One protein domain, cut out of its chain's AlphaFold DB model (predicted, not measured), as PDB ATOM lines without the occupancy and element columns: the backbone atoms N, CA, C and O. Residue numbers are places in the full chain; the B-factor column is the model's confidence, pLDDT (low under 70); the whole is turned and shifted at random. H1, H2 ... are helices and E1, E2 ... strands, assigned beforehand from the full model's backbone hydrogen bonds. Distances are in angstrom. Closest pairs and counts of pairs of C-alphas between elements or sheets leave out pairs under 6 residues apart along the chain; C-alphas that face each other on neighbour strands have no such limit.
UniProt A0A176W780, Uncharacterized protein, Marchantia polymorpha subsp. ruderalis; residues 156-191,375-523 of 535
ATOM      1  N   GLU A 156     295.098 228.528 294.056       72.81
ATOM      2  CA  GLU A 156     295.884 229.079 292.957       72.81
ATOM      3  C   GLU A 156     297.283 228.442 293.006       72.81
ATOM      4  O   GLU A 156     298.017 228.648 293.979       72.81
ATOM      5  N   PRO A 157     297.692 227.672 291.978       75.19
ATOM      6  CA  PRO A 157     299.060 227.176 291.906       75.19
ATOM      7  C   PRO A 157     300.024 228.362 291.845       75.19
ATOM      8  O   PRO A 157     299.669 229.432 291.360       75.19
ATOM      9  N   CYS A 158     301.262 228.195 292.303       81.00
ATOM     10  CA  CYS A 158     302.256 229.248 292.158       81.00
ATOM     11  C   CYS A 158     303.595 228.699 291.659       81.00
ATOM     12  O   CYS A 158     303.849 227.498 291.627       81.00
ATOM     13  N   PHE A 159     304.488 229.595 291.273       81.38
ATOM     14  CA  PHE A 159     305.865 229.234 290.958       81.38
ATOM     15  C   PHE A 159     306.797 230.098 291.785       81.38
ATOM     16  O   PHE A 159     306.716 231.326 291.715       81.38
ATOM     17  N   LEU A 160     307.675 229.471 292.571       81.75
ATOM     18  CA  LEU A 160     308.667 230.200 293.344       81.75
ATOM     19  C   LEU A 160     309.985 230.300 292.589       81.75
ATOM     20  O   LEU A 160     310.565 229.324 292.116       81.75
ATOM     21  N   VAL A 161     310.498 231.517 292.526       80.38
ATOM     22  CA  VAL A 161     311.782 231.829 291.914       80.38
ATOM     23  C   VAL A 161     312.685 232.430 292.974       80.38
ATOM     24  O   VAL A 161     312.395 233.500 293.515       80.38
ATOM     25  N   ILE A 162     313.795 231.750 293.251       81.88
ATOM     26  CA  ILE A 162     314.898 232.290 294.041       81.88
ATOM     27  C   ILE A 162     315.842 232.994 293.078       81.88
ATOM     28  O   ILE A 162     316.582 232.398 292.294       81.88
ATOM     29  N   TRP A 163     315.823 234.311 293.153       78.50
ATOM     30  CA  TRP A 163     316.658 235.170 292.348       78.50
ATOM     31  C   TRP A 163     317.899 235.591 293.131       78.50
ATOM     32  O   TRP A 163     317.781 236.238 294.171       78.50
ATOM     33  N   SER A 164     319.093 235.261 292.632       76.81
ATOM     34  CA  SER A 164     320.358 235.668 293.252       76.81
ATOM     35  C   SER A 164     321.079 236.694 292.376       76.81
ATOM     36  O   SER A 164     321.508 236.407 291.260       76.81
ATOM     37  N   ARG A 165     321.258 237.920 292.883       77.81
ATOM     38  CA  ARG A 165     322.016 238.975 292.187       77.81
ATOM     39  C   ARG A 165     322.978 239.662 293.145       77.81
ATOM     40  O   ARG A 165     322.562 240.245 294.143       77.81
ATOM     41  N   GLY A 166     324.275 239.599 292.836       79.62
ATOM     42  CA  GLY A 166     325.321 240.251 293.635       79.62
ATOM     43  C   GLY A 166     325.349 239.792 295.098       79.62
ATOM     44  O   GLY A 166     325.481 240.618 295.997       79.62
ATOM     45  N   GLY A 167     325.136 238.495 295.350       79.25
ATOM     46  CA  GLY A 167     325.103 237.917 296.699       79.25
ATOM     47  C   GLY A 167     323.824 238.191 297.502       79.25
ATOM     48  O   GLY A 167     323.698 237.689 298.615       79.25
ATOM     49  N   LYS A 168     322.862 238.950 296.960       79.75
ATOM     50  CA  LYS A 168     321.527 239.105 297.552       79.75
ATOM     51  C   LYS A 168     320.569 238.109 296.914       79.75
ATOM     52  O   LYS A 168     320.467 238.069 295.688       79.75
ATOM     53  N   GLN A 169     319.863 237.352 297.746       80.00
ATOM     54  CA  GLN A 169     318.771 236.482 297.323       80.00
ATOM     55  C   GLN A 169     317.434 237.196 297.537       80.00
ATOM     56  O   GLN A 169     317.194 237.791 298.590       80.00
ATOM     57  N   SER A 170     316.566 237.157 296.537       81.50
ATOM     58  CA  SER A 170     315.159 237.521 296.655       81.50
ATOM     59  C   SER A 170     314.303 236.348 296.217       81.50
ATOM     60  O   SER A 170     314.660 235.611 295.306       81.50
ATOM     61  N   LEU A 171     313.167 236.172 296.879       83.88
ATOM     62  CA  LEU A 171     312.210 235.134 296.539       83.88
ATOM     63  C   LEU A 171     310.970 235.792 295.957       83.88
ATOM     64  O   LEU A 171     310.451 236.766 296.506       83.88
ATOM     65  N   HIS A 172     310.534 235.279 294.820       85.44
ATOM     66  CA  HIS A 172     309.382 235.770 294.084       85.44
ATOM     67  C   HIS A 172     308.412 234.616 293.873       85.44
ATOM     68  O   HIS A 172     308.844 233.503 293.604       85.44
ATOM     69  N   ALA A 173     307.120 234.890 293.996       87.00
ATOM     70  CA  ALA A 173     306.043 233.964 293.695       87.00
ATOM     71  C   ALA A 173     305.269 234.484 292.482       87.00
ATOM     72  O   ALA A 173     304.838 235.640 292.481       87.00
ATOM     73  N   HIS A 174     305.105 233.651 291.460       88.44
ATOM     74  CA  HIS A 174     304.210 233.912 290.341       88.44
ATOM     75  C   HIS A 174     302.893 233.177 290.545       88.44
ATOM     76  O   HIS A 174     302.903 231.978 290.806       88.44
ATOM     77  N   PHE A 175     301.790 233.894 290.377       87.06
ATOM     78  CA  PHE A 175     300.423 233.408 290.517       87.06
ATOM     79  C   PHE A 175     299.774 233.390 289.123       87.06
ATOM     80  O   PHE A 175     299.448 234.462 288.614       87.06
ATOM     81  N   PRO A 176     299.661 232.229 288.447       85.81
ATOM     82  CA  PRO A 176     299.260 232.148 287.043       85.81
ATOM     83  C   PRO A 176     297.818 232.562 286.747       85.81
ATOM     84  O   PRO A 176     297.567 233.044 285.646       85.81
ATOM     85  N   LEU A 177     296.877 232.396 287.685       85.44
ATOM     86  CA  LEU A 177     295.479 232.796 287.468       85.44
ATOM     87  C   LEU A 177     295.343 234.315 287.513       85.44
ATOM     88  O   LEU A 177     294.660 234.905 286.680       85.44
ATOM     89  N   SER A 178     296.018 234.951 288.468       84.62
ATOM     90  CA  SER A 178     296.037 236.407 288.604       84.62
ATOM     91  C   SER A 178     297.071 237.093 287.711       84.62
ATOM     92  O   SER A 178     297.010 238.313 287.563       84.62
ATOM     93  N   ASP A 179     298.004 236.328 287.133       89.06
ATOM     94  CA  ASP A 179     299.187 236.801 286.403       89.06
ATOM     95  C   ASP A 179     299.943 237.894 287.159       89.06
ATOM     96  O   ASP A 179     300.294 238.959 286.647       89.06
ATOM     97  N   LYS A 180     300.146 237.649 288.451       88.75
ATOM     98  CA  LYS A 180     300.841 238.587 289.322       88.75
ATOM     99  C   LYS A 180     302.093 237.945 289.865       88.75
ATOM    100  O   LYS A 180     302.078 236.863 290.446       88.75
ATOM    101  N   TRP A 181     303.184 238.685 289.744       89.69
ATOM    102  CA  TRP A 181     304.391 238.427 290.499       89.69
ATOM    103  C   TRP A 181     304.329 239.146 291.830       89.69
ATOM    104  O   TRP A 181     304.040 240.341 291.894       89.69
ATOM    105  N   ARG A 182     304.652 238.430 292.903       86.44
ATOM    106  CA  ARG A 182     304.770 239.021 294.232       86.44
ATOM    107  C   ARG A 182     306.125 238.682 294.817       86.44
ATOM    108  O   ARG A 182     306.574 237.540 294.790       86.44
ATOM    109  N   ARG A 183     306.797 239.698 295.346       85.06
ATOM    110  CA  ARG A 183     308.037 239.509 296.091       85.06
ATOM    111  C   ARG A 183     307.693 239.016 297.491       85.06
ATOM    112  O   ARG A 183     306.913 239.660 298.189       85.06
ATOM    113  N   LEU A 184     308.292 237.905 297.902       80.75
ATOM    114  CA  LEU A 184     308.147 237.382 299.255       80.75
ATOM    115  C   LEU A 184     309.126 238.092 300.209       80.75
ATOM    116  O   LEU A 184     310.217 238.501 299.784       80.75
ATOM    117  N   PRO A 185     308.756 238.283 301.490       73.44
ATOM    118  CA  PRO A 185     309.633 238.908 302.474       73.44
ATOM    119  C   PRO A 185     310.982 238.173 302.598       73.44
ATOM    120  O   PRO A 185     311.011 236.946 302.553       73.44
ATOM    121  N   PRO A 186     312.114 238.868 302.824       69.81
ATOM    122  CA  PRO A 186     313.423 238.221 302.986       69.81
ATOM    123  C   PRO A 186     313.492 237.185 304.117       69.81
ATOM    124  O   PRO A 186     314.305 236.266 304.050       69.81
ATOM    125  N   SER A 187     312.633 237.309 305.135       61.91
ATOM    126  CA  SER A 187     312.503 236.339 306.232       61.91
ATOM    127  C   SER A 187     312.116 234.936 305.758       61.91
ATOM    128  O   SER A 187     312.408 233.971 306.449       61.91
ATOM    129  N   VAL A 188     311.499 234.830 304.579       64.31
ATOM    130  CA  VAL A 188     311.088 233.576 303.931       64.31
ATOM    131  C   VAL A 188     312.289 232.854 303.298       64.31
ATOM    132  O   VAL A 188     312.283 231.639 303.157       64.31
ATOM    133  N   VAL A 189     313.339 233.589 302.915       60.06
ATOM    134  CA  VAL A 189     314.515 233.045 302.200       60.06
ATOM    135  C   VAL A 189     315.574 232.520 303.162       60.06
ATOM    136  O   VAL A 189     316.306 231.588 302.846       60.06
ATOM    137  N   TYR A 190     315.643 233.113 304.350       63.12
ATOM    138  CA  TYR A 190     316.593 232.744 305.385       63.12
ATOM    139  C   TYR A 190     315.827 232.420 306.662       63.12
ATOM    140  O   TYR A 190     315.571 233.348 307.441       63.12
ATOM    141  N   PRO A 191     315.505 231.141 306.943       52.66
ATOM    142  CA  PRO A 191     315.261 230.763 308.324       52.66
ATOM    143  C   PRO A 191     316.489 231.236 309.108       52.66
ATOM    144  O   PRO A 191     317.631 230.927 308.763       52.66
ATOM    145  N   GLY A 375     300.318 199.819 281.012       89.19
ATOM    146  CA  GLY A 375     300.292 200.668 279.817       89.19
ATOM    147  C   GLY A 375     301.674 201.163 279.374       89.19
ATOM    148  O   GLY A 375     302.692 200.930 280.031       89.19
ATOM    149  N   LEU A 376     301.709 201.815 278.210       90.44
ATOM    150  CA  LEU A 376     302.941 202.309 277.595       90.44
ATOM    151  C   LEU A 376     303.116 203.796 277.889       90.44
ATOM    152  O   LEU A 376     302.210 204.601 277.674       90.44
ATOM    153  N   MET A 377     304.310 204.167 278.343       92.69
ATOM    154  CA  MET A 377     304.692 205.575 278.409       92.69
ATOM    155  C   MET A 377     304.830 206.130 276.986       92.69
ATOM    156  O   MET A 377     305.281 205.413 276.096       92.69
ATOM    157  N   PRO A 378     304.483 207.395 276.737       90.69
ATOM    158  CA  PRO A 378     304.642 207.992 275.420       90.69
ATOM    159  C   PRO A 378     306.117 208.034 274.993       90.69
ATOM    160  O   PRO A 378     307.014 208.209 275.820       90.69
ATOM    161  N   ALA A 379     306.348 207.883 273.685       82.00
ATOM    162  CA  ALA A 379     307.654 207.995 273.032       82.00
ATOM    163  C   ALA A 379     308.762 207.094 273.637       82.00
ATOM    164  O   ALA A 379     309.871 207.541 273.934       82.00
ATOM    165  N   GLN A 380     308.488 205.797 273.821       80.38
ATOM    166  CA  GLN A 380     309.470 204.857 274.389       80.38
ATOM    167  C   GLN A 380     310.722 204.676 273.524       80.38
ATOM    168  O   GLN A 380     311.802 204.486 274.076       80.38
ATOM    169  N   ASP A 381     310.606 204.815 272.201       79.12
ATOM    170  CA  ASP A 381     311.680 204.522 271.237       79.12
ATOM    171  C   ASP A 381     312.961 205.353 271.444       79.12
ATOM    172  O   ASP A 381     314.022 205.022 270.909       79.12
ATOM    173  N   HIS A 382     312.881 206.432 272.228       75.56
ATOM    174  CA  HIS A 382     313.973 207.376 272.476       75.56
ATOM    175  C   HIS A 382     314.175 207.679 273.967       75.56
ATOM    176  O   HIS A 382     314.605 208.777 274.326       75.56
ATOM    177  N   ALA A 383     313.876 206.724 274.858       69.88
ATOM    178  CA  ALA A 383     313.983 206.947 276.303       69.88
ATOM    179  C   ALA A 383     315.380 207.362 276.782       69.88
ATOM    180  O   ALA A 383     315.515 208.033 277.799       69.88
ATOM    181  N   ASP A 384     316.433 206.982 276.069       70.00
ATOM    182  CA  ASP A 384     317.809 207.359 276.383       70.00
ATOM    183  C   ASP A 384     318.170 208.797 275.983       70.00
ATOM    184  O   ASP A 384     319.221 209.293 276.392       70.00
ATOM    185  N   GLN A 385     317.300 209.463 275.222       75.31
ATOM    186  CA  GLN A 385     317.481 210.821 274.721       75.31
ATOM    187  C   GLN A 385     316.731 211.864 275.557       75.31
ATOM    188  O   GLN A 385     316.741 213.035 275.193       75.31
ATOM    189  N   TYR A 386     316.076 211.503 276.660       76.38
ATOM    190  CA  TYR A 386     315.408 212.495 277.508       76.38
ATOM    191  C   TYR A 386     316.389 213.183 278.450       76.38
ATOM    192  O   TYR A 386     317.120 212.534 279.197       76.38
ATOM    193  N   ASP A 387     316.399 214.515 278.424       74.88
ATOM    194  CA  ASP A 387     317.306 215.314 279.253       74.88
ATOM    195  C   ASP A 387     316.647 215.916 280.492       74.88
ATOM    196  O   ASP A 387     317.323 216.200 281.487       74.88
ATOM    197  N   PHE A 388     315.330 216.094 280.438       81.06
ATOM    198  CA  PHE A 388     314.532 216.606 281.529       81.06
ATOM    199  C   PHE A 388     313.107 216.068 281.415       81.06
ATOM    200  O   PHE A 388     312.481 216.148 280.356       81.06
ATOM    201  N   ILE A 389     312.611 215.516 282.517       85.69
ATOM    202  CA  ILE A 389     311.263 214.972 282.640       85.69
ATOM    203  C   ILE A 389     310.611 215.666 283.827       85.69
ATOM    204  O   ILE A 389     311.224 215.865 284.875       85.69
ATOM    205  N   THR A 390     309.354 216.048 283.672       88.19
ATOM    206  CA  THR A 390     308.518 216.526 284.767       88.19
ATOM    207  C   THR A 390     307.194 215.806 284.704       88.19
ATOM    208  O   THR A 390     306.623 215.643 283.629       88.19
ATOM    209  N   ILE A 391     306.703 215.399 285.865       90.75
ATOM    210  CA  ILE A 391     305.346 214.913 286.028       90.75
ATOM    211  C   ILE A 391     304.660 215.796 287.067       90.75
ATOM    212  O   ILE A 391     305.288 216.237 288.027       90.75
ATOM    213  N   SER A 392     303.398 216.122 286.835       90.38
ATOM    214  CA  SER A 392     302.608 216.969 287.721       90.38
ATOM    215  C   SER A 392     301.166 216.504 287.757       90.38
ATOM    216  O   SER A 392     300.695 215.844 286.831       90.38
ATOM    217  N   LYS A 393     300.460 216.841 288.831       89.94
ATOM    218  CA  LYS A 393     299.055 216.515 289.003       89.94
ATOM    219  C   LYS A 393     298.234 217.740 288.623       89.94
ATOM    220  O   LYS A 393     298.381 218.809 289.208       89.94
ATOM    221  N   SER A 394     297.368 217.558 287.637       87.69
ATOM    222  CA  SER A 394     296.218 218.414 287.354       87.69
ATOM    223  C   SER A 394     295.028 217.963 288.216       87.69
ATOM    224  O   SER A 394     295.059 216.904 288.846       87.69
ATOM    225  N   ASN A 395     293.950 218.747 288.248       82.81
ATOM    226  CA  ASN A 395     292.730 218.417 288.988       82.81
ATOM    227  C   ASN A 395     292.167 217.026 288.648       82.81
ATOM    228  O   ASN A 395     291.585 216.375 289.513       82.81
ATOM    229  N   THR A 396     292.340 216.569 287.407       85.81
ATOM    230  CA  THR A 396     291.751 215.311 286.911       85.81
ATOM    231  C   THR A 396     292.753 214.372 286.245       85.81
ATOM    232  O   THR A 396     292.411 213.233 285.937       85.81
ATOM    233  N   SER A 397     293.977 214.836 285.992       92.19
ATOM    234  CA  SER A 397     294.934 214.134 285.134       92.19
ATOM    235  C   SER A 397     296.357 214.222 285.672       92.19
ATOM    236  O   SER A 397     296.704 215.153 286.395       92.19
ATOM    237  N   LEU A 398     297.208 213.280 285.276       94.00
ATOM    238  CA  LEU A 398     298.655 213.444 285.359       94.00
ATOM    239  C   LEU A 398     299.151 214.105 284.081       94.00
ATOM    240  O   LEU A 398     298.800 213.683 282.983       94.00
ATOM    241  N   VAL A 399     299.974 215.134 284.232       94.44
ATOM    242  CA  VAL A 399     300.644 215.835 283.140       94.44
ATOM    243  C   VAL A 399     302.093 215.387 283.123       94.44
ATOM    244  O   VAL A 399     302.814 215.579 284.099       94.44
ATOM    245  N   LEU A 400     302.525 214.818 282.008       94.44
ATOM    246  CA  LEU A 400     303.895 214.416 281.743       94.44
ATOM    247  C   LEU A 400     304.487 215.346 280.686       94.44
ATOM    248  O   LEU A 400     303.934 215.489 279.602       94.44
ATOM    249  N   ALA A 401     305.628 215.955 280.986       92.44
ATOM    250  CA  ALA A 401     306.354 216.807 280.056       92.44
ATOM    251  C   ALA A 401     307.815 216.366 279.978       92.44
ATOM    252  O   ALA A 401     308.506 216.320 280.999       92.44
ATOM    253  N   PHE A 402     308.303 216.081 278.776       89.62
ATOM    254  CA  PHE A 402     309.702 215.720 278.545       89.62
ATOM    255  C   PHE A 402     310.213 216.269 277.219       89.62
ATOM    256  O   PHE A 402     309.444 216.527 276.295       89.62
ATOM    257  N   ARG A 403     311.532 216.433 277.113       87.94
ATOM    258  CA  ARG A 403     312.199 216.914 275.895       87.94
ATOM    259  C   ARG A 403     313.129 215.853 275.330       87.94
ATOM    260  O   ARG A 403     313.998 215.351 276.038       87.94
ATOM    261  N   THR A 404     312.960 215.547 274.046       80.00
ATOM    262  CA  THR A 404     313.840 214.650 273.284       80.00
ATOM    263  C   THR A 404     315.145 215.362 272.908       80.00
ATOM    264  O   THR A 404     315.103 216.466 272.364       80.00
ATOM    265  N   GLN A 405     316.293 214.710 273.085       73.38
ATOM    266  CA  GLN A 405     317.591 215.148 272.555       73.38
ATOM    267  C   GLN A 405     317.799 214.791 271.071       73.38
ATOM    268  O   GLN A 405     318.921 214.945 270.582       73.38
ATOM    269  N   ASP A 406     316.778 214.318 270.339       76.31
ATOM    270  CA  ASP A 406     316.949 213.978 268.920       76.31
ATOM    271  C   ASP A 406     317.522 215.189 268.172       76.31
ATOM    272  O   ASP A 406     316.900 216.252 268.065       76.31
ATOM    273  N   GLN A 407     318.734 215.016 267.638       67.56
ATOM    274  CA  GLN A 407     319.462 216.093 266.987       67.56
ATOM    275  C   GLN A 407     318.721 216.652 265.776       67.56
ATOM    276  O   GLN A 407     318.901 217.818 265.417       67.56
ATOM    277  N   ARG A 408     317.850 215.844 265.164       70.12
ATOM    278  CA  ARG A 408     316.997 216.263 264.053       70.12
ATOM    279  C   ARG A 408     315.962 217.287 264.508       70.12
ATOM    280  O   ARG A 408     315.676 218.227 263.762       70.12
ATOM    281  N   CYS A 409     315.479 217.191 265.749       66.06
ATOM    282  CA  CYS A 409     314.574 218.178 266.336       66.06
ATOM    283  C   CYS A 409     315.272 219.513 266.637       66.06
ATOM    284  O   CYS A 409     314.593 220.535 266.702       66.06
ATOM    285  N   PHE A 410     316.611 219.561 266.714       65.94
ATOM    286  CA  PHE A 410     317.356 220.821 266.885       65.94
ATOM    287  C   PHE A 410     317.319 221.733 265.656       65.94
ATOM    288  O   PHE A 410     317.660 222.909 265.753       65.94
ATOM    289  N   SER A 411     316.903 221.222 264.497       59.69
ATOM    290  CA  SER A 411     316.695 222.059 263.310       59.69
ATOM    291  C   SER A 411     315.439 222.931 263.414       59.69
ATOM    292  O   SER A 411     315.296 223.896 262.663       59.69
ATOM    293  N   LYS A 412     314.536 222.623 264.355       63.28
ATOM    294  CA  LYS A 412     313.298 223.368 264.574       63.28
ATOM    295  C   LYS A 412     313.327 224.040 265.954       63.28
ATOM    296  O   LYS A 412     313.744 223.414 266.926       63.28
ATOM    297  N   PRO A 413     312.817 225.278 266.093       61.31
ATOM    298  CA  PRO A 413     312.703 225.951 267.393       61.31
ATOM    299  C   PRO A 413     311.875 225.155 268.423       61.31
ATOM    300  O   PRO A 413     312.013 225.378 269.623       61.31
ATOM    301  N   TYR A 414     311.065 224.190 267.970       66.06
ATOM    302  CA  TYR A 414     310.286 223.282 268.815       66.06
ATOM    303  C   TYR A 414     311.133 222.333 269.663       66.06
ATOM    304  O   TYR A 414     310.673 221.935 270.724       66.06
ATOM    305  N   GLY A 415     312.375 222.021 269.270       77.19
ATOM    306  CA  GLY A 415     313.231 221.103 270.034       77.19
ATOM    307  C   GLY A 415     313.614 221.606 271.434       77.19
ATOM    308  O   GLY A 415     314.113 220.833 272.244       77.19
ATOM    309  N   LEU A 416     313.396 222.894 271.734       80.75
ATOM    310  CA  LEU A 416     313.593 223.451 273.075       80.75
ATOM    311  C   LEU A 416     312.443 223.143 274.034       80.75
ATOM    312  O   LEU A 416     312.677 223.078 275.244       80.75
ATOM    313  N   PHE A 417     311.231 222.995 273.505       87.00
ATOM    314  CA  PHE A 417     310.018 222.823 274.289       87.00
ATOM    315  C   PHE A 417     309.702 221.335 274.454       87.00
ATOM    316  O   PHE A 417     309.981 220.544 273.553       87.00
ATOM    317  N   PRO A 418     309.149 220.934 275.606       89.75
ATOM    318  CA  PRO A 418     308.796 219.552 275.841       89.75
ATOM    319  C   PRO A 418     307.562 219.157 275.030       89.75
ATOM    320  O   PRO A 418     306.652 219.965 274.818       89.75
ATOM    321  N   SER A 419     307.503 217.883 274.659       91.56
ATOM    322  CA  SER A 419     306.235 217.226 274.359       91.56
ATOM    323  C   SER A 419     305.463 217.056 275.664       91.56
ATOM    324  O   SER A 419     306.053 216.754 276.707       91.56
ATOM    325  N   ILE A 420     304.154 217.292 275.618       93.94
ATOM    326  CA  ILE A 420     303.287 217.290 276.798       93.94
ATOM    327  C   ILE A 420     302.200 216.253 276.580       93.94
ATOM    328  O   ILE A 420     301.515 216.269 275.562       93.94
ATOM    329  N   PHE A 421     302.030 215.374 277.556       95.00
ATOM    330  CA  PHE A 421     301.034 214.320 277.551       95.00
ATOM    331  C   PHE A 421     300.188 214.407 278.814       95.00
ATOM    332  O   PHE A 421     300.702 214.698 279.894       95.00
ATOM    333  N   CYS A 422     298.903 214.111 278.687       94.94
ATOM    334  CA  CYS A 422     297.978 214.021 279.807       94.94
ATOM    335  C   CYS A 422     297.424 212.601 279.911       94.94
ATOM    336  O   CYS A 422     297.053 212.001 278.903       94.94
ATOM    337  N   TRP A 423     297.332 212.074 281.128       94.50
ATOM    338  CA  TRP A 423     296.641 210.822 281.425       94.50
ATOM    339  C   TRP A 423     295.537 211.085 282.447       94.50
ATOM    340  O   TRP A 423     295.808 211.493 283.578       94.50
ATOM    341  N   ASN A 424     294.283 210.877 282.037       91.19
ATOM    342  CA  ASN A 424     293.121 211.059 282.898       91.19
ATOM    343  C   ASN A 424     292.925 209.826 283.785       91.19
ATOM    344  O   ASN A 424     292.472 208.776 283.325       91.19
ATOM    345  N   GLN A 425     293.219 209.979 285.073       83.38
ATOM    346  CA  GLN A 425     293.165 208.886 286.041       83.38
ATOM    347  C   GLN A 425     291.737 208.346 286.251       83.38
ATOM    348  O   GLN A 425     291.568 207.198 286.653       83.38
ATOM    349  N   MET A 426     290.705 209.151 285.972       82.44
ATOM    350  CA  MET A 426     289.304 208.769 286.179       82.44
ATOM    351  C   MET A 426     288.746 207.873 285.068       82.44
ATOM    352  O   MET A 426     287.754 207.186 285.291       82.44
ATOM    353  N   GLN A 427     289.333 207.902 283.867       78.62
ATOM    354  CA  GLN A 427     288.787 207.195 282.700       78.62
ATOM    355  C   GLN A 427     289.244 205.740 282.605       78.62
ATOM    356  O   GLN A 427     288.520 204.915 282.059       78.62
ATOM    357  N   SER A 428     290.429 205.419 283.121       61.84
ATOM    358  CA  SER A 428     290.953 204.058 283.106       61.84
ATOM    359  C   SER A 428     291.954 203.894 284.238       61.84
ATOM    360  O   SER A 428     293.058 204.437 284.193       61.84
ATOM    361  N   SER A 429     291.561 203.153 285.274       64.56
ATOM    362  CA  SER A 429     292.489 202.731 286.324       64.56
ATOM    363  C   SER A 429     293.422 201.613 285.858       64.56
ATOM    364  O   SER A 429     294.453 201.398 286.492       64.56
ATOM    365  N   GLU A 430     293.055 200.896 284.790       69.06
ATOM    366  CA  GLU A 430     293.730 199.666 284.364       69.06
ATOM    367  C   GLU A 430     294.674 199.853 283.176       69.06
ATOM    368  O   GLU A 430     295.579 199.045 283.035       69.06
ATOM    369  N   ASP A 431     294.542 200.921 282.384       76.56
ATOM    370  CA  ASP A 431     295.434 201.192 281.252       76.56
ATOM    371  C   ASP A 431     295.778 202.681 281.125       76.56
ATOM    372  O   ASP A 431     294.909 203.548 280.993       76.56
ATOM    373  N   GLN A 432     297.080 202.978 281.113       83.62
ATOM    374  CA  GLN A 432     297.587 204.307 280.783       83.62
ATOM    375  C   GLN A 432     297.368 204.617 279.302       83.62
ATOM    376  O   GLN A 432     298.128 204.174 278.440       83.62
ATOM    377  N   VAL A 433     296.370 205.450 279.014       91.12
ATOM    378  CA  VAL A 433     296.210 206.078 277.700       91.12
ATOM    379  C   VAL A 433     296.651 207.532 277.806       91.12
ATOM    380  O   VAL A 433     295.904 208.399 278.261       91.12
ATOM    381  N   TRP A 434     297.897 207.786 277.412       93.69
ATOM    382  CA  TRP A 434     298.466 209.129 277.352       93.69
ATOM    383  C   TRP A 434     298.005 209.844 276.083       93.69
ATOM    384  O   TRP A 434     298.194 209.346 274.975       93.69
ATOM    385  N   GLN A 435     297.425 211.029 276.242       94.81
ATOM    386  CA  GLN A 435     297.007 211.885 275.134       94.81
ATOM    387  C   GLN A 435     298.000 213.030 274.976       94.81
ATOM    388  O   GLN A 435     298.250 213.766 275.930       94.81
ATOM    389  N   GLU A 436     298.575 213.180 273.783       94.94
ATOM    390  CA  GLU A 436     299.446 214.316 273.487       94.94
ATOM    391  C   GLU A 436     298.624 215.607 273.445       94.94
ATOM    392  O   GLU A 436     297.640 215.722 272.710       94.94
ATOM    393  N   VAL A 437     299.041 216.594 274.231       94.50
ATOM    394  CA  VAL A 437     298.447 217.927 274.219       94.50
ATOM    395  C   VAL A 437     299.006 218.669 273.015       94.50
ATOM    396  O   VAL A 437     300.191 218.989 272.968       94.50
ATOM    397  N   GLN A 438     298.147 218.969 272.047       93.31
ATOM    398  CA  GLN A 438     298.505 219.828 270.921       93.31
ATOM    399  C   GLN A 438     298.472 221.283 271.374       93.31
ATOM    400  O   GLN A 438     297.465 221.716 271.923       93.31
ATOM    401  N   TRP A 439     299.548 222.037 271.145       90.81
ATOM    402  CA  TRP A 439     299.672 223.427 271.587       90.81
ATOM    403  C   TRP A 439     300.220 224.350 270.493       90.81
ATOM    404  O   TRP A 439     300.934 223.926 269.586       90.81
ATOM    405  N   SER A 440     299.835 225.629 270.546       89.88
ATOM    406  CA  SER A 440     300.219 226.645 269.549       89.88
ATOM    407  C   SER A 440     301.668 227.094 269.719       89.88
ATOM    408  O   SER A 440     302.183 227.056 270.821       89.88
ATOM    409  N   ASN A 441     302.346 227.578 268.679       85.44
ATOM    410  CA  ASN A 441     303.741 228.014 268.821       85.44
ATOM    411  C   ASN A 441     303.920 229.018 269.975       85.44
ATOM    412  O   ASN A 441     303.084 229.914 270.135       85.44
ATOM    413  N   PRO A 442     305.015 228.918 270.753       87.00
ATOM    414  CA  PRO A 442     305.236 229.857 271.833       87.00
ATOM    415  C   PRO A 442     305.393 231.269 271.238       87.00
ATOM    416  O   PRO A 442     305.870 231.403 270.103       87.00
ATOM    417  N   PRO A 443     305.002 232.331 271.969       87.00
ATOM    418  CA  PRO A 443     305.045 233.707 271.487       87.00
ATOM    419  C   PRO A 443     306.438 233.987 270.948       87.00
ATOM    420  O   PRO A 443     307.395 233.615 271.622       87.00
ATOM    421  N   ALA A 444     306.537 234.590 269.756       64.81
ATOM    422  CA  ALA A 444     307.751 234.680 268.941       64.81
ATOM    423  C   ALA A 444     308.984 235.180 269.717       64.81
ATOM    424  O   ALA A 444     309.384 236.343 269.650       64.81
ATOM    425  N   THR A 445     309.626 234.273 270.441       67.00
ATOM    426  CA  THR A 445     310.934 234.470 271.030       67.00
ATOM    427  C   THR A 445     311.921 234.335 269.896       67.00
ATOM    428  O   THR A 445     311.913 233.329 269.183       67.00
ATOM    429  N   ARG A 446     312.781 235.337 269.721       78.62
ATOM    430  CA  ARG A 446     313.944 235.225 268.841       78.62
ATOM    431  C   ARG A 446     314.897 234.197 269.449       78.62
ATOM    432  O   ARG A 446     315.834 234.559 270.153       78.62
ATOM    433  N   ILE A 447     314.607 232.917 269.232       81.06
ATOM    434  CA  ILE A 447     315.485 231.822 269.623       81.06
ATOM    435  C   ILE A 447     316.741 231.971 268.758       81.06
ATOM    436  O   ILE A 447     316.628 232.006 267.530       81.06
ATOM    437  N   PRO A 448     317.928 232.130 269.363       80.50
ATOM    438  CA  PRO A 448     319.155 232.274 268.599       80.50
ATOM    439  C   PRO A 448     319.381 231.019 267.754       80.50
ATOM    440  O   PRO A 448     319.134 229.909 268.214       80.50
ATOM    441  N   VAL A 449     319.908 231.189 266.538       79.19
ATOM    442  CA  VAL A 449     320.185 230.076 265.607       79.19
ATOM    443  C   VAL A 449     321.056 228.994 266.264       79.19
ATOM    444  O   VAL A 449     320.878 227.809 266.007       79.19
ATOM    445  N   ASN A 450     321.956 229.388 267.171       80.44
ATOM    446  CA  ASN A 450     322.734 228.468 267.995       80.44
ATOM    447  C   ASN A 450     322.215 228.432 269.439       80.44
ATOM    448  O   ASN A 450     322.800 229.038 270.332       80.44
ATOM    449  N   PHE A 451     321.128 227.703 269.676       79.31
ATOM    450  CA  PHE A 451     320.511 227.564 270.998       79.31
ATOM    451  C   PHE A 451     321.011 226.353 271.802       79.31
ATOM    452  O   PHE A 451     320.445 226.034 272.843       79.31
ATOM    453  N   ARG A 452     322.084 225.665 271.380       80.94
ATOM    454  CA  ARG A 452     322.580 224.461 272.083       80.94
ATOM    455  C   ARG A 452     322.974 224.722 273.542       80.94
ATOM    456  O   ARG A 452     322.792 223.865 274.397       80.94
ATOM    457  N   HIS A 453     323.479 225.916 273.841       81.19
ATOM    458  CA  HIS A 453     323.777 226.326 275.213       81.19
ATOM    459  C   HIS A 453     322.500 226.523 276.051       81.19
ATOM    460  O   HIS A 453     322.528 226.309 277.263       81.19
ATOM    461  N   LEU A 454     321.363 226.836 275.407       81.38
ATOM    462  CA  LEU A 454     320.087 227.018 276.091       81.38
ATOM    463  C   LEU A 454     319.589 225.731 276.748       81.38
ATOM    464  O   LEU A 454     318.917 225.824 277.764       81.38
ATOM    465  N   PHE A 455     319.969 224.540 276.276       76.06
ATOM    466  CA  PHE A 455     319.558 223.271 276.900       76.06
ATOM    467  C   PHE A 455     319.955 223.162 278.376       76.06
ATOM    468  O   PHE A 455     319.229 222.550 279.158       76.06
ATOM    469  N   TYR A 456     321.062 223.796 278.768       76.56
ATOM    470  CA  TYR A 456     321.563 223.773 280.141       76.56
ATOM    471  C   TYR A 456     320.903 224.817 281.051       76.56
ATOM    472  O   TYR A 456     320.889 224.647 282.272       76.56
ATOM    473  N   VAL A 457     320.357 225.892 280.475       79.44
ATOM    474  CA  VAL A 457     319.734 227.006 281.217       79.44
ATOM    475  C   VAL A 457     318.210 227.027 281.109       79.44
ATOM    476  O   VAL A 457     317.551 227.684 281.915       79.44
ATOM    477  N   PHE A 458     317.651 226.317 280.132       83.00
ATOM    478  CA  PHE A 458     316.225 226.158 279.911       83.00
ATOM    479  C   PHE A 458     315.695 225.089 280.857       83.00
ATOM    480  O   PHE A 458     315.968 223.901 280.690       83.00
ATOM    481  N   LYS A 459     314.947 225.534 281.859       86.50
ATOM    482  CA  LYS A 459     314.281 224.678 282.838       86.50
ATOM    483  C   LYS A 459     312.783 224.883 282.719       86.50
ATOM    484  O   LYS A 459     312.338 225.995 282.432       86.50
ATOM    485  N   TRP A 460     312.009 223.844 282.989       89.62
ATOM    486  CA  TRP A 460     310.582 224.002 283.211       89.62
ATOM    487  C   TRP A 460     310.141 223.272 284.456       89.62
ATOM    488  O   TRP A 460     310.849 222.433 285.003       89.62
ATOM    489  N   PHE A 461     308.958 223.644 284.909       88.81
ATOM    490  CA  PHE A 461     308.323 223.049 286.057       88.81
ATOM    491  C   PHE A 461     306.827 223.021 285.792       88.81
ATOM    492  O   PHE A 461     306.279 223.995 285.283       88.81
ATOM    493  N   ALA A 462     306.166 221.920 286.116       89.12
ATOM    494  CA  ALA A 462     304.736 221.770 285.910       89.12
ATOM    495  C   ALA A 462     304.029 221.731 287.262       89.12
ATOM    496  O   ALA A 462     304.496 221.074 288.198       89.12
ATOM    497  N   LYS A 463     302.912 222.448 287.368       86.69
ATOM    498  CA  LYS A 463     302.087 222.474 288.568       86.69
ATOM    499  C   LYS A 463     300.624 222.722 288.235       86.69
ATOM    500  O   LYS A 463     300.298 223.759 287.655       86.69
ATOM    501  N   GLY A 464     299.748 221.810 288.656       88.06
ATOM    502  CA  GLY A 464     298.335 221.892 288.303       88.06
ATOM    503  C   GLY A 464     298.176 221.863 286.786       88.06
ATOM    504  O   GLY A 464     298.804 221.063 286.095       88.06
ATOM    505  N   ASP A 465     297.408 222.815 286.270       91.31
ATOM    506  CA  ASP A 465     297.208 222.996 284.833       91.31
ATOM    507  C   ASP A 465     298.208 223.972 284.192       91.31
ATOM    508  O   ASP A 465     297.932 224.540 283.138       91.31
ATOM    509  N   PHE A 466     299.358 224.221 284.819       92.94
ATOM    510  CA  PHE A 466     300.334 225.187 284.319       92.94
ATOM    511  C   PHE A 466     301.715 224.575 284.158       92.94
ATOM    512  O   PHE A 466     302.198 223.849 285.026       92.94
ATOM    513  N   ILE A 467     302.400 224.955 283.082       93.00
ATOM    514  CA  ILE A 467     303.827 224.686 282.905       93.00
ATOM    515  C   ILE A 467     304.572 226.010 282.832       93.00
ATOM    516  O   ILE A 467     304.255 226.889 282.036       93.00
ATOM    517  N   PHE A 468     305.568 226.153 283.691       92.00
ATOM    518  CA  PHE A 468     306.377 227.345 283.848       92.00
ATOM    519  C   PHE A 468     307.762 227.109 283.263       92.00
ATOM    520  O   PHE A 468     308.539 226.311 283.785       92.00
ATOM    521  N   PHE A 469     308.075 227.822 282.191       91.44
ATOM    522  CA  PHE A 469     309.326 227.765 281.453       91.44
ATOM    523  C   PHE A 469     310.215 228.935 281.815       91.44
ATOM    524  O   PHE A 469     309.796 230.094 281.858       91.44
ATOM    525  N   ARG A 470     311.488 228.630 282.033       87.81
ATOM    526  CA  ARG A 470     312.441 229.590 282.546       87.81
ATOM    527  C   ARG A 470     313.762 229.472 281.806       87.81
ATOM    528  O   ARG A 470     314.393 228.422 281.771       87.81
ATOM    529  N   CYS A 471     314.196 230.597 281.254       87.94
ATOM    530  CA  CYS A 471     315.452 230.749 280.541       87.94
ATOM    531  C   CYS A 471     315.873 232.217 280.649       87.94
ATOM    532  O   CYS A 471     315.229 233.094 280.074       87.94
ATOM    533  N   ALA A 472     316.937 232.490 281.410       83.06
ATOM    534  CA  ALA A 472     317.416 233.857 281.626       83.06
ATOM    535  C   ALA A 472     317.825 234.548 280.314       83.06
ATOM    536  O   ALA A 472     317.727 235.763 280.193       83.06
ATOM    537  N   GLU A 473     318.264 233.771 279.328       84.00
ATOM    538  CA  GLU A 473     318.725 234.293 278.044       84.00
ATOM    539  C   GLU A 473     317.572 234.655 277.104       84.00
ATOM    540  O   GLU A 473     317.673 235.637 276.374       84.00
ATOM    541  N   LEU A 474     316.461 233.909 277.153       84.62
ATOM    542  CA  LEU A 474     315.281 234.184 276.326       84.62
ATOM    543  C   LEU A 474     314.339 235.207 276.967       84.62
ATOM    544  O   LEU A 474     313.765 236.034 276.261       84.62
ATOM    545  N   TRP A 475     314.170 235.155 278.293       85.75
ATOM    546  CA  TRP A 475     313.152 235.938 279.004       85.75
ATOM    547  C   TRP A 475     313.709 236.835 280.111       85.75
ATOM    548  O   TRP A 475     312.940 237.526 280.773       85.75
ATOM    549  N   GLY A 476     315.026 236.877 280.336       84.50
ATOM    550  CA  GLY A 476     315.631 237.746 281.350       84.50
ATOM    551  C   GLY A 476     315.158 237.422 282.771       84.50
ATOM    552  O   GLY A 476     315.369 236.319 283.281       84.50
ATOM    553  N   ALA A 477     314.523 238.409 283.409       82.31
ATOM    554  CA  ALA A 477     313.839 238.285 284.702       82.31
ATOM    555  C   ALA A 477     312.374 237.820 284.562       82.31
ATOM    556  O   ALA A 477     311.574 237.955 285.481       82.31
ATOM    557  N   GLY A 478     312.001 237.314 283.393       87.25
ATOM    558  CA  GLY A 478     310.691 236.760 283.123       87.25
ATOM    559  C   GLY A 478     310.685 235.248 282.998       87.25
ATOM    560  O   GLY A 478     311.675 234.546 283.225       87.25
ATOM    561  N   ALA A 479     309.515 234.768 282.619       91.12
ATOM    562  CA  ALA A 479     309.228 233.385 282.333       91.12
ATOM    563  C   ALA A 479     308.138 233.297 281.273       91.12
ATOM    564  O   ALA A 479     307.419 234.261 280.999       91.12
ATOM    565  N   LEU A 480     308.019 232.116 280.693       92.94
ATOM    566  CA  LEU A 480     306.942 231.776 279.788       92.94
ATOM    567  C   LEU A 480     306.055 230.745 280.485       92.94
ATOM    568  O   LEU A 480     306.549 229.759 281.014       92.94
ATOM    569  N   VAL A 481     304.755 230.986 280.520       94.31
ATOM    570  CA  VAL A 481     303.778 230.121 281.181       94.31
ATOM    571  C   VAL A 481     302.845 229.553 280.125       94.31
ATOM    572  O   VAL A 481     302.318 230.303 279.306       94.31
ATOM    573  N   LEU A 482     302.653 228.240 280.144       94.75
ATOM    574  CA  LEU A 482     301.632 227.541 279.375       94.75
ATOM    575  C   LEU A 482     300.476 227.196 280.312       94.75
ATOM    576  O   LEU A 482     300.671 226.448 281.267       94.75
ATOM    577  N   ASP A 483     299.295 227.744 280.040       94.50
ATOM    578  CA  ASP A 483     298.038 227.318 280.662       94.50
ATOM    579  C   ASP A 483     297.473 226.153 279.849       94.50
ATOM    580  O   ASP A 483     297.068 226.342 278.703       94.50
ATOM    581  N   LEU A 484     297.460 224.955 280.428       93.25
ATOM    582  CA  LEU A 484     297.009 223.724 279.779       93.25
ATOM    583  C   LEU A 484     295.489 223.675 279.592       93.25
ATOM    584  O   LEU A 484     295.025 222.944 278.724       93.25
ATOM    585  N   ARG A 485     294.709 224.464 280.343       91.56
ATOM    586  CA  ARG A 485     293.236 224.490 280.214       91.56
ATOM    587  C   ARG A 485     292.812 225.150 278.913       91.56
ATOM    588  O   ARG A 485     291.892 224.695 278.247       91.56
ATOM    589  N   ASN A 486     293.507 226.232 278.579       93.56
ATOM    590  CA  ASN A 486     293.246 227.045 277.395       93.56
ATOM    591  C   ASN A 486     294.279 226.808 276.288       93.56
ATOM    592  O   ASN A 486     294.179 227.400 275.217       93.56
ATOM    593  N   VAL A 487     295.296 225.988 276.569       93.75
ATOM    594  CA  VAL A 487     296.440 225.715 275.693       93.75
ATOM    595  C   VAL A 487     297.076 227.017 275.180       93.75
ATOM    596  O   VAL A 487     297.391 227.200 274.001       93.75
ATOM    597  N   SER A 488     297.221 227.972 276.095       94.75
ATOM    598  CA  SER A 488     297.611 229.342 275.778       94.75
ATOM    599  C   SER A 488     298.917 229.715 276.453       94.75
ATOM    600  O   SER A 488     299.139 229.407 277.626       94.75
ATOM    601  N   TRP A 489     299.751 230.443 275.721       94.31
ATOM    602  CA  TRP A 489     301.027 230.930 276.209       94.31
ATOM    603  C   TRP A 489     300.938 232.341 276.762       94.31
ATOM    604  O   TRP A 489     300.270 233.209 276.201       94.31
ATOM    605  N   LYS A 490     301.714 232.598 277.813       93.94
ATOM    606  CA  LYS A 490     301.824 233.917 278.419       93.94
ATOM    607  C   LYS A 490     303.247 234.214 278.858       93.94
ATOM    608  O   LYS A 490     303.829 233.478 279.648       93.94
ATOM    609  N   VAL A 491     303.813 235.308 278.355       92.19
ATOM    610  CA  VAL A 491     305.084 235.832 278.867       92.19
ATOM    611  C   VAL A 491     304.784 236.660 280.106       92.19
ATOM    612  O   VAL A 491     303.926 237.537 280.074       92.19
ATOM    613  N   THR A 492     305.509 236.395 281.183       91.94
ATOM    614  CA  THR A 492     305.346 237.082 282.460       91.94
ATOM    615  C   THR A 492     306.705 237.565 282.971       91.94
ATOM    616  O   THR A 492     307.733 236.955 282.680       91.94
ATOM    617  N   SER A 493     306.749 238.679 283.702       87.62
ATOM    618  CA  SER A 493     307.990 239.255 284.245       87.62
ATOM    619  C   SER A 493     307.752 239.874 285.616       87.62
ATOM    620  O   SER A 493     306.751 240.563 285.811       87.62
ATOM    621  N   PHE A 494     308.675 239.661 286.559       81.12
ATOM    622  CA  PHE A 494     308.595 240.273 287.893       81.12
ATOM    623  C   PHE A 494     309.355 241.594 288.026       81.12
ATOM    624  O   PHE A 494     309.281 242.218 289.086       81.12
ATOM    625  N   ASP A 495     310.083 242.031 286.997       73.62
ATOM    626  CA  ASP A 495     310.737 243.341 286.988       73.62
ATOM    627  C   ASP A 495     310.580 244.010 285.614       73.62
ATOM    628  O   ASP A 495     311.378 243.770 284.707       73.62
ATOM    629  N   PRO A 496     309.543 244.847 285.429       57.94
ATOM    630  CA  PRO A 496     309.370 245.595 284.191       57.94
ATOM    631  C   PRO A 496     310.328 246.794 284.083       57.94
ATOM    632  O   PRO A 496     310.387 247.422 283.028       57.94
ATOM    633  N   VAL A 497     311.052 247.155 285.153       59.31
ATOM    634  CA  VAL A 497     311.702 248.471 285.270       59.31
ATOM    635  C   VAL A 497     313.214 248.410 285.075       59.31
ATOM    636  O   VAL A 497     313.805 249.404 284.650       59.31
ATOM    637  N   THR A 498     313.873 247.277 285.328       57.25
ATOM    638  CA  THR A 498     315.320 247.178 285.103       57.25
ATOM    639  C   THR A 498     315.637 246.360 283.864       57.25
ATOM    640  O   THR A 498     315.385 245.165 283.823       57.25
ATOM    641  N   ASN A 499     316.214 247.014 282.848       53.41
ATOM    642  CA  ASN A 499     316.782 246.356 281.673       53.41
ATOM    643  C   ASN A 499     317.847 245.356 282.168       53.41
ATOM    644  O   ASN A 499     318.914 245.783 282.636       53.41
ATOM    645  N   PRO A 500     317.554 244.046 282.201       53.75
ATOM    646  CA  PRO A 500     318.427 243.107 282.865       53.75
ATOM    647  C   PRO A 500     319.576 242.840 281.906       53.75
ATOM    648  O   PRO A 500     319.384 242.235 280.861       53.75
ATOM    649  N   ASN A 501     320.787 243.279 282.251       62.56
ATOM    650  CA  ASN A 501     321.969 242.718 281.612       62.56
ATOM    651  C   ASN A 501     321.978 241.211 281.954       62.56
ATOM    652  O   ASN A 501     322.158 240.874 283.130       62.56
ATOM    653  N   PRO A 502     321.742 240.309 280.982       61.19
ATOM    654  CA  PRO A 502     321.432 238.903 281.256       61.19
ATOM    655  C   PRO A 502     322.617 238.135 281.858       61.19
ATOM    656  O   PRO A 502     322.448 237.043 282.389       61.19
ATOM    657  N   ARG A 503     323.825 238.710 281.829       63.62
ATOM    658  CA  ARG A 503     325.073 238.002 282.142       63.62
ATOM    659  C   ARG A 503     325.408 237.852 283.635       63.62
ATOM    660  O   ARG A 503     326.405 237.211 283.941       63.62
ATOM    661  N   CYS A 504     324.628 238.416 284.567       56.09
ATOM    662  CA  CYS A 504     325.049 238.526 285.982       56.09
ATOM    663  C   CYS A 504     324.098 237.934 287.045       56.09
ATOM    664  O   CYS A 504     324.280 238.232 288.228       56.09
ATOM    665  N   ALA A 505     323.096 237.127 286.687       59.12
ATOM    666  CA  ALA A 505     322.158 236.566 287.670       59.12
ATOM    667  C   ALA A 505     322.115 235.032 287.635       59.12
ATOM    668  O   ALA A 505     321.598 234.436 286.689       59.12
ATOM    669  N   SER A 506     322.607 234.387 288.698       58.28
ATOM    670  CA  SER A 506     322.312 232.978 288.968       58.28
ATOM    671  C   SER A 506     320.988 232.877 289.717       58.28
ATOM    672  O   SER A 506     320.576 233.768 290.457       58.28
ATOM    673  N   THR A 507     320.237 231.832 289.434       59.75
ATOM    674  CA  THR A 507     318.792 231.878 289.624       59.75
ATOM    675  C   THR A 507     318.275 230.462 289.665       59.75
ATOM    676  O   THR A 507     318.352 229.738 288.669       59.75
ATOM    677  N   ASP A 508     317.742 230.099 290.818       62.72
ATOM    678  CA  ASP A 508     317.139 228.804 291.057       62.72
ATOM    679  C   ASP A 508     315.622 228.973 291.041       62.72
ATOM    680  O   ASP A 508     315.066 229.997 291.437       62.72
ATOM    681  N   THR A 509     314.927 228.002 290.475       58.69
ATOM    682  CA  THR A 509     313.475 228.051 290.296       58.69
ATOM    683  C   THR A 509     312.907 226.729 290.759       58.69
ATOM    684  O   THR A 509     313.531 225.694 290.536       58.69
ATOM    685  N   VAL A 510     311.761 226.786 291.429       59.88
ATOM    686  CA  VAL A 510     311.063 225.635 291.994       59.88
ATOM    687  C   VAL A 510     309.560 225.862 291.802       59.88
ATOM    688  O   VAL A 510     309.033 226.901 292.200       59.88
ATOM    689  N   ALA A 511     308.842 224.920 291.188       56.06
ATOM    690  CA  ALA A 511     307.374 224.976 291.162       56.06
ATOM    691  C   ALA A 511     306.793 224.494 292.480       56.06
ATOM    692  O   ALA A 511     307.210 223.451 292.964       56.06
ATOM    693  N   LEU A 512     305.813 225.208 293.032       59.50
ATOM    694  CA  LEU A 512     305.230 224.896 294.337       59.50
ATOM    695  C   LEU A 512     303.723 225.179 294.324       59.50
ATOM    696  O   LEU A 512     303.296 226.229 293.859       59.50
ATOM    697  N   GLU A 513     302.887 224.303 294.886       48.03
ATOM    698  CA  GLU A 513     301.517 224.738 295.204       48.03
ATOM    699  C   GLU A 513     301.555 225.636 296.428       48.03
ATOM    700  O   GLU A 513     302.064 225.242 297.475       48.03
ATOM    701  N   LEU A 514     300.959 226.818 296.324       49.84
ATOM    702  CA  LEU A 514     300.563 227.568 297.505       49.84
ATOM    703  C   LEU A 514     299.123 227.204 297.831       49.84
ATOM    704  O   LEU A 514     298.193 227.877 297.397       49.84
ATOM    705  N   ARG A 515     298.930 226.149 298.624       47.16
ATOM    706  CA  ARG A 515     297.619 225.916 299.236       47.16
ATOM    707  C   ARG A 515     297.426 226.855 300.409       47.16
ATOM    708  O   ARG A 515     298.315 226.993 301.244       47.16
ATOM    709  N   LEU A 516     296.264 227.490 300.476       44.12
ATOM    710  CA  LEU A 516     295.883 228.435 301.526       44.12
ATOM    711  C   LEU A 516     296.128 227.865 302.933       44.12
ATOM    712  O   LEU A 516     296.782 228.515 303.741       44.12
ATOM    713  N   SER A 517     295.805 226.592 303.164       42.34
ATOM    714  CA  SER A 517     296.020 225.886 304.436       42.34
ATOM    715  C   SER A 517     297.476 225.776 304.928       42.34
ATOM    716  O   SER A 517     297.736 225.339 306.046       42.34
ATOM    717  N   SER A 518     298.451 226.224 304.132       44.59
ATOM    718  CA  SER A 518     299.890 226.195 304.419       44.59
ATOM    719  C   SER A 518     300.406 227.071 305.559       44.59
ATOM    720  O   SER A 518     301.584 226.959 305.924       44.59
ATOM    721  N   LEU A 519     299.574 227.961 306.106       46.84
ATOM    722  CA  LEU A 519     300.008 228.957 307.093       46.84
ATOM    723  C   LEU A 519     299.978 228.444 308.540       46.84
ATOM    724  O   LEU A 519     300.627 229.056 309.401       46.84
ATOM    725  N   VAL A 520     299.285 227.329 308.803       42.78
ATOM    726  CA  VAL A 520     299.135 226.746 310.145       42.78
ATOM    727  C   VAL A 520     300.406 226.015 310.557       42.78
ATOM    728  O   VAL A 520     300.554 224.807 310.422       42.78
ATOM    729  N   GLY A 521     301.362 226.762 311.094       43.97
ATOM    730  CA  GLY A 521     302.443 226.184 311.881       43.97
ATOM    731  C   GLY A 521     302.068 226.229 313.355       43.97
ATOM    732  O   GLY A 521     302.304 227.250 313.999       43.97
ATOM    733  N   HIS A 522     301.537 225.142 313.922       43.22
ATOM    734  CA  HIS A 522     301.483 225.039 315.378       43.22
ATOM    735  C   HIS A 522     302.910 224.915 315.916       43.22
ATOM    736  O   HIS A 522     303.601 223.912 315.724       43.22
ATOM    737  N   ARG A 523     303.351 225.941 316.646       40.62
ATOM    738  CA  ARG A 523     304.441 225.783 317.603       40.62
ATOM    739  C   ARG A 523     303.894 224.858 318.691       40.62
ATOM    740  O   ARG A 523     303.074 225.296 319.489       40.62
TER     741      ARG A 523
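What this domain is: This is residues 156 to 191 and 375 to 523 of the 535 residues of an uncharacterized protein of Marchantia polymorpha subsp. ruderalis (UniProt A0A176W780). Three antiparallel sheets are stacked face to face in turn: E7 E8 E9 E10 is the middle layer, E3 E2 E1 E11 covers one face, and E4 E5 E6, tilted more, partly faces the other. Short helices sit at the sheets' margins, and residues 517 to 523, of which 517 to 519 belong to H6, stick out as a tail. The printed part has 185 residues, with six named helices and eleven named strands in the order E1 E2 E3 H1 E4 E5 H2 H3 E6 H4 E7 E8 H5 E9 E10 E11 H6; the class is mixed. It is compact, with a radius of gyration of the C-alphas of 17.6 A and spans of 49 by 46 by 28 A.

How they stand to each other: E1, residues 157 to 165, E2, 168 to 175, and E3, 180 to 184, form a meander, each strand the antiparallel neighbour of the one before; E11, 505 to 513, is E1's other neighbour. N 182 and O 173 are 2.8 A apart, N 161 and O 172 2.8 A, N 160 and O 510 2.9 A, within hydrogen-bond range. In the sheet of E4, 386 to 393, E5, 397 to 404, and E6, 419 to 424, N 390 and O 401 are 2.8 A apart, N 400 and O 421 2.8 A. In that of E7, 459 to 463, E8, 466 to 470, E9, 478 to 483, and E10, 488 to 493, N 461 and O 468 are 2.9 A apart, N 469 and O 480 2.7 A, N 481 and O 490 2.8 A. The closest C-alphas of E7 and E11 are Phe 461 and Ala 511, 5.5 A; those of E4 and E7 are Ser 392 and Ala 462, 5.6 A. H1, 380 to 385, and H5, 472 to 475, only graze E4 E5 E6 and E7 E8 E9 E10 respectively. H2, 407 to 411, and H3, 413 to 416, are close but not clearly touching, with C-alphas 409 and 415 4.9 A apart. H1 has 0 of 2 O i to N i+4 pairs within range and 2 of 3 O i to N i+3; H2 has 0 of 1 and 2 of 2; H3 and H5 are too short for an i+4 pair.

Where its parts are: E1 is 25.8 A long, from C-alpha 157 at (299.060, 227.176, 291.906); E2 is 23.0 A, E5 22.3 A and E4 20.4 A. H4, residues 454 to 457, and H6, residues 516 to 519, are also too short for an i+4 pair. E11, 25.0 A, ends at C-alpha 513, (301.517, 224.738, 295.204).

The domain as a whole: The farthest C-alphas, Arg 408 and Arg 523, are 55.8 A apart. Residues 192 to 374 are not printed; the gap is 44.1 A. E6 to H4 and E10 to E11 are long links. Mean pLDDT of the printed part is 78.5; residues 496 to 523 are among those under 70.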